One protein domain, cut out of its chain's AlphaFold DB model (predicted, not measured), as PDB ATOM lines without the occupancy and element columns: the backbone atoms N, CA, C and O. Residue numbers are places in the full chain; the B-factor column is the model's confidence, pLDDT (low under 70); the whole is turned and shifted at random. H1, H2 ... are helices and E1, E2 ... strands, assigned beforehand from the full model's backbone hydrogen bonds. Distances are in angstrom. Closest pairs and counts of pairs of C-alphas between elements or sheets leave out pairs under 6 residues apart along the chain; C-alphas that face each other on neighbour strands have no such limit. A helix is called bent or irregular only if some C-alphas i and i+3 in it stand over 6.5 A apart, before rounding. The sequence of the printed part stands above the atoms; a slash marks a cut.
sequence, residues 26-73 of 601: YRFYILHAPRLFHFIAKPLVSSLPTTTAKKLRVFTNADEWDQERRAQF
ATOM      1  N   TYR A  26     172.773 139.981 183.253       95.94
ATOM      2  CA  TYR A  26     173.289 138.808 182.537       95.94
ATOM      3  C   TYR A  26     174.380 139.206 181.533       95.94
ATOM      4  O   TYR A  26     175.526 138.785 181.679       95.94
ATOM      5  N   ARG A  27     174.039 140.085 180.584       96.62
ATOM      6  CA  ARG A  27     174.939 140.766 179.637       96.62
ATOM      7  C   ARG A  27     174.474 142.210 179.444       96.62
ATOM      8  O   ARG A  27     173.327 142.526 179.752       96.62
ATOM      9  N   PHE A  28     175.357 143.070 178.953       96.81
ATOM     10  CA  PHE A  28     175.046 144.440 178.548       96.81
ATOM     11  C   PHE A  28     175.650 144.686 177.168       96.81
ATOM     12  O   PHE A  28     176.845 144.459 176.978       96.81
ATOM     13  N   TYR A  29     174.832 145.129 176.219       97.31
ATOM     14  CA  TYR A  29     175.213 145.279 174.817       97.31
ATOM     15  C   TYR A  29     175.228 146.755 174.426       97.31
ATOM     16  O   TYR A  29     174.252 147.466 174.649       97.31
ATOM     17  N   ILE A  30     176.329 147.203 173.824       96.94
ATOM     18  CA  ILE A  30     176.445 148.515 173.182       96.94
ATOM     19  C   ILE A  30     176.619 148.262 171.689       96.94
ATOM     20  O   ILE A  30     177.638 147.711 171.272       96.94
ATOM     21  N   LEU A  31     175.600 148.620 170.911       96.81
ATOM     22  CA  LEU A  31     175.545 148.422 169.462       96.81
ATOM     23  C   LEU A  31     175.975 149.697 168.733       96.81
ATOM     24  O   LEU A  31     175.802 150.794 169.265       96.81
ATOM     25  N   HIS A  32     176.509 149.546 167.519       95.12
ATOM     26  CA  HIS A  32     176.956 150.651 166.656       95.12
ATOM     27  C   HIS A  32     177.868 151.659 167.377       95.12
ATOM     28  O   HIS A  32     177.783 152.869 167.162       95.12
ATOM     29  N   ALA A  33     178.736 151.166 168.265       95.94
ATOM     30  CA  ALA A  33     179.630 152.016 169.031       95.94
ATOM     31  C   ALA A  33     180.612 152.724 168.071       95.94
ATOM     32  O   ALA A  33     181.375 152.044 167.378       95.94
ATOM     33  N   PRO A  34     180.641 154.070 168.007       95.81
ATOM     34  CA  PRO A  34     181.575 154.773 167.132       95.81
ATOM     35  C   PRO A  34     183.015 154.491 167.577       95.81
ATOM     36  O   PRO A  34     183.261 154.279 168.762       95.81
ATOM     37  N   ARG A  35     184.002 154.560 166.673       92.50
ATOM     38  CA  ARG A  35     185.414 154.254 167.007       92.50
ATOM     39  C   ARG A  35     185.953 155.065 168.201       92.50
ATOM     40  O   ARG A  35     186.746 154.547 168.985       92.50
ATOM     41  N   LEU A  36     185.465 156.297 168.393       93.88
ATOM     42  CA  LEU A  36     185.767 157.142 169.558       93.88
ATOM     43  C   LEU A  36     185.328 156.508 170.896       93.88
ATOM     44  O   LEU A  36     185.979 156.715 171.922       93.88
ATOM     45  N   PHE A  37     184.277 155.685 170.898       95.44
ATOM     46  CA  PHE A  37     183.775 155.005 172.091       95.44
ATOM     47  C   PHE A  37     184.839 154.109 172.735       95.44
ATOM     48  O   PHE A  37     184.904 154.051 173.958       95.44
ATOM     49  N   HIS A  38     185.744 153.479 171.976       90.75
ATOM     50  CA  HIS A  38     186.809 152.649 172.559       90.75
ATOM     51  C   HIS A  38     187.748 153.417 173.507       90.75
ATOM     52  O   HIS A  38     188.258 152.830 174.467       90.75
ATOM     53  N   PHE A  39     187.949 154.720 173.285       93.31
ATOM     54  CA  PHE A  39     188.790 155.562 174.141       93.31
ATOM     55  C   PHE A  39     188.144 155.804 175.513       93.31
ATOM     56  O   PHE A  39     188.843 155.777 176.525       93.31
ATOM     57  N   ILE A  40     186.815 155.960 175.570       94.50
ATOM     58  CA  ILE A  40     186.062 156.079 176.834       94.50
ATOM     59  C   ILE A  40     185.657 154.717 177.424       94.50
ATOM     60  O   ILE A  40     185.502 154.596 178.639       94.50
ATOM     61  N   ALA A  41     185.569 153.668 176.602       93.06
ATOM     62  CA  ALA A  41     185.242 152.316 177.035       93.06
ATOM     63  C   ALA A  41     186.321 151.742 177.956       93.06
ATOM     64  O   ALA A  41     185.976 151.181 178.986       93.06
ATOM     65  N   LYS A  42     187.617 151.913 177.648       91.94
ATOM     66  CA  LYS A  42     188.713 151.421 178.508       91.94
ATOM     67  C   LYS A  42     188.608 151.912 179.969       91.94
ATOM     68  O   LYS A  42     188.520 151.058 180.855       91.94
ATOM     69  N   PRO A  43     188.551 153.230 180.264       94.12
ATOM     70  CA  PRO A  43     188.401 153.706 181.639       94.12
ATOM     71  C   PRO A  43     187.045 153.330 182.261       94.12
ATOM     72  O   PRO A  43     186.996 153.040 183.457       94.12
ATOM     73  N   LEU A  44     185.961 153.271 181.475       93.50
ATOM     74  CA  LEU A  44     184.649 152.825 181.956       93.50
ATOM     75  C   LEU A  44     184.696 151.353 182.399       93.50
ATOM     76  O   LEU A  44     184.372 151.058 183.547       93.50
ATOM     77  N   VAL A  45     185.192 150.451 181.549       94.38
ATOM     78  CA  VAL A  45     185.393 149.019 181.834       94.38
ATOM     79  C   VAL A  45     186.251 148.820 183.083       94.38
ATOM     80  O   VAL A  45     185.875 148.023 183.939       94.38
ATOM     81  N   SER A  46     187.345 149.576 183.251       94.12
ATOM     82  CA  SER A  46     188.186 149.491 184.460       94.12
ATOM     83  C   SER A  46     187.516 149.995 185.745       94.12
ATOM     84  O   SER A  46     187.979 149.678 186.836       94.12
ATOM     85  N   SER A  47     186.434 150.775 185.634       94.88
ATOM     86  CA  SER A  47     185.649 151.248 186.785       94.88
ATOM     87  C   SER A  47     184.501 150.305 187.174       94.88
ATOM     88  O   SER A  47     183.934 150.438 188.260       94.88
ATOM     89  N   LEU A  48     184.168 149.335 186.314       93.81
ATOM     90  CA  LEU A  48     183.171 148.305 186.595       93.81
ATOM     91  C   LEU A  48     183.772 147.178 187.456       93.81
ATOM     92  O   LEU A  48     184.935 146.813 187.273       93.81
ATOM     93  N   PRO A  49     182.981 146.534 188.338       95.50
ATOM     94  CA  PRO A  49     183.363 145.254 188.934       95.50
ATOM     95  C   PRO A  49     183.738 144.241 187.846       95.50
ATOM     96  O   PRO A  49     183.072 144.181 186.812       95.50
ATOM     97  N   THR A  50     184.747 143.398 188.073       94.38
ATOM     98  CA  THR A  50     185.239 142.430 187.068       94.38
ATOM     99  C   THR A  50     184.148 141.479 186.558       94.38
ATOM    100  O   THR A  50     184.143 141.097 185.387       94.38
ATOM    101  N   THR A  51     183.173 141.148 187.407       94.81
ATOM    102  CA  THR A  51     181.974 140.361 187.078       94.81
ATOM    103  C   THR A  51     180.986 141.084 186.159       94.81
ATOM    104  O   THR A  51     180.234 140.418 185.453       94.81
ATOM    105  N   THR A  52     180.993 142.419 186.143       94.75
ATOM    106  CA  THR A  52     180.210 143.283 185.244       94.75
ATOM    107  C   THR A  52     181.002 143.616 183.979       94.75
ATOM    108  O   THR A  52     180.453 143.558 182.884       94.75
ATOM    109  N   ALA A  53     182.309 143.871 184.097       96.25
ATOM    110  CA  ALA A  53     183.207 144.101 182.966       96.25
ATOM    111  C   ALA A  53     183.197 142.924 181.970       96.25
ATOM    112  O   ALA A  53     183.055 143.137 180.771       96.25
ATOM    113  N   LYS A  54     183.229 141.674 182.463       96.75
ATOM    114  CA  LYS A  54     183.105 140.451 181.638       96.75
ATOM    115  C   LYS A  54     181.763 140.306 180.898       96.75
ATOM    116  O   LYS A  54     181.654 139.464 180.013       96.75
ATOM    117  N   LYS A  55     180.742 141.082 181.276       96.94
ATOM    118  CA  LYS A  55     179.374 141.031 180.728       96.94
ATOM    119  C   LYS A  55     179.079 142.146 179.729       96.94
ATOM    120  O   LYS A  55     178.048 142.094 179.064       96.94
ATOM    121  N   LEU A  56     179.959 143.141 179.643       97.12
ATOM    122  CA  LEU A  56     179.865 144.247 178.703       97.12
ATOM    123  C   LEU A  56     180.403 143.802 177.335       97.12
ATOM    124  O   LEU A  56     181.579 143.470 177.193       97.12
ATOM    125  N   ARG A  57     179.532 143.803 176.325       97.00
ATOM    126  CA  ARG A  57     179.871 143.621 174.912       97.00
ATOM    127  C   ARG A  57     179.687 144.948 174.184       97.00
ATOM    128  O   ARG A  57     178.686 145.633 174.383       97.00
ATOM    129  N   VAL A  58     180.664 145.305 173.359       96.69
ATOM    130  CA  VAL A  58     180.683 146.544 172.576       96.69
ATOM    131  C   VAL A  58     180.947 146.145 171.135       96.69
ATOM    132  O   VAL A  58     182.015 145.607 170.851       96.69
ATOM    133  N   PHE A  59     179.977 146.383 170.259       96.50
ATOM    134  CA  PHE A  59     180.042 146.044 168.843       96.50
ATOM    135  C   PHE A  59     180.208 147.311 168.012       96.50
ATOM    136  O   PHE A  59     179.485 148.292 168.217       96.50
ATOM    137  N   THR A  60     181.171 147.287 167.090       95.62
ATOM    138  CA  THR A  60     181.426 148.419 166.183       95.62
ATOM    139  C   THR A  60     180.989 148.116 164.763       95.62
ATOM    140  O   THR A  60     180.478 149.011 164.092       95.62
ATOM    141  N   ASN A  61     181.125 146.862 164.329       96.00
ATOM    142  CA  ASN A  61     180.589 146.405 163.060       96.00
ATOM    143  C   ASN A  61     179.203 145.758 163.255       96.00
ATOM    144  O   ASN A  61     178.920 145.154 164.293       96.00
ATOM    145  N   ALA A  62     178.348 145.871 162.239       94.44
ATOM    146  CA  ALA A  62     177.071 145.173 162.190       94.44
ATOM    147  C   ALA A  62     177.271 143.651 162.107       94.44
ATOM    148  O   ALA A  62     176.575 142.928 162.806       94.44
ATOM    149  N   ASP A  63     178.266 143.164 161.354       96.38
ATOM    150  CA  ASP A  63     178.495 141.720 161.163       96.38
ATOM    151  C   ASP A  63     178.810 140.983 162.480       96.38
ATOM    152  O   ASP A  63     178.309 139.884 162.726       96.38
ATOM    153  N   GLU A  64     179.605 141.614 163.356       96.50
ATOM    154  CA  GLU A  64     179.940 141.101 164.695       96.50
ATOM    155  C   GLU A  64     178.680 140.962 165.562       96.50
ATOM    156  O   GLU A  64     178.480 139.949 166.242       96.50
ATOM    157  N   TRP A  65     177.813 141.980 165.519       96.00
ATOM    158  CA  TRP A  65     176.532 141.970 166.215       96.00
ATOM    159  C   TRP A  65     175.584 140.930 165.620       96.00
ATOM    160  O   TRP A  65     174.968 140.180 166.367       96.00
ATOM    161  N   ASP A  66     175.500 140.821 164.298       95.88
ATOM    162  CA  ASP A  66     174.678 139.835 163.601       95.88
ATOM    163  C   ASP A  66     175.103 138.396 163.924       95.88
ATOM    164  O   ASP A  66     174.263 137.491 163.939       95.88
ATOM    165  N   GLN A  67     176.389 138.157 164.201       96.94
ATOM    166  CA  GLN A  67     176.900 136.864 164.656       96.94
ATOM    167  C   GLN A  67     176.558 136.580 166.132       96.94
ATOM    168  O   GLN A  67     175.962 135.540 166.409       96.94
ATOM    169  N   GLU A  68     176.856 137.491 167.072       96.69
ATOM    170  CA  GLU A  68     176.463 137.323 168.489       96.69
ATOM    171  C   GLU A  68     174.931 137.242 168.619       96.69
ATOM    172  O   GLU A  68     174.430 136.387 169.342       96.69
ATOM    173  N   ARG A  69     174.157 138.038 167.866       95.62
ATOM    174  CA  ARG A  69     172.686 137.978 167.860       95.62
ATOM    175  C   ARG A  69     172.198 136.562 167.586       95.62
ATOM    176  O   ARG A  69     171.463 136.009 168.401       95.62
ATOM    177  N   ARG A  70     172.627 135.976 166.461       96.06
ATOM    178  CA  ARG A  70     172.247 134.614 166.044       96.06
ATOM    179  C   ARG A  70     172.685 133.538 167.042       96.06
ATOM    180  O   ARG A  70     172.059 132.487 167.089       96.06
ATOM    181  N   ALA A  71     173.726 133.797 167.835       97.38
ATOM    182  CA  ALA A  71     174.223 132.880 168.859       97.38
ATOM    183  C   ALA A  71     173.567 133.048 170.247       97.38
ATOM    184  O   ALA A  71     173.705 132.152 171.077       97.38
ATOM    185  N   GLN A  72     172.898 134.176 170.536       96.94
ATOM    186  CA  GLN A  72     172.379 134.493 171.881       96.94
ATOM    187  C   GLN A  72     170.864 134.734 171.959       96.94
ATOM    188  O   GLN A  72     170.316 134.691 173.059       96.94
ATOM    189  N   PHE A  73     170.186 135.012 170.841       97.06
ATOM    190  CA  PHE A  73     168.764 135.370 170.814       97.06
ATOM    191  C   PHE A  73     168.020 134.603 169.719       97.06
ATOM    192  O   PHE A  73     168.479 134.529 168.578       97.06
TER     193      PHE A  73
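Overview. This is residues 26 to 73 of the 601 residues of the protein "CRAL-TRIO domain-containing protein" of Eimeria praecox (UniProt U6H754). A flat, open arrangement has two short parallel strands, E1 and E2, side by side in the middle, with helices H1 and H2 toward one end of its long axis and helix H3 toward the other. Few contacts join the parts, and H3 is separate from both other helices. The 48 printed residues hold, along the chain, E1, H1, H2, E2 and H3; the two-strand sheet has the order E1, E2, and the class is mostly helix. The whole is only just compact, close to loose, with a radius of gyration of the C-alphas of 11.3 A and spans of 30 by 25 by 8 A.

Along the chain. E1 is residues 28 to 30, 6.9 A long, beginning at C-alpha 28 (175.046, 144.440, 178.548). H1 is residues 37 to 47, 15.3 A; it is neither bent nor irregular, but only just: C-alphas 39 and 42 are 6.0 A apart. H2 is residues 50 to 53, 4.9 A, and E2 is residues 56 to 58, 6.6 A. H3 is residues 62 to 72, 15.2 A, ending at C-alpha 72 (172.379, 134.493, 171.881).

Arrangement. E1 and E2 are parallel neighbours at 17 degrees, with N 30 and O 57 at 2.9 A, within hydrogen-bond range. E1, H1, H2 and E2 form a strand-helix-strand unit, two parallel strands with helices between them along the chain; its crossover is right-handed. The closest C-alphas of H1 and E2, those of Val 45 and Leu 56, are 7.9 A apart. H1 and H2 are close but not clearly touching, their closest C-alphas, Val 45 and Ala 53, 5.5 A apart. H3 is apart from E1, H1 and H2. Every O i to N i+4 pair is within hydrogen-bond range in H3, and 6 of 7 in H1; H2 is too short for such a pair, and its one O i to N i+3 pair is not within range.

Size, cuts and confidence. The C-alphas farthest apart, those of Ser 47 and Arg 70, are 29.8 A apart. The printed part has no cut and no long link. Its mean pLDDT is 95.5, and no printed residue is under 70.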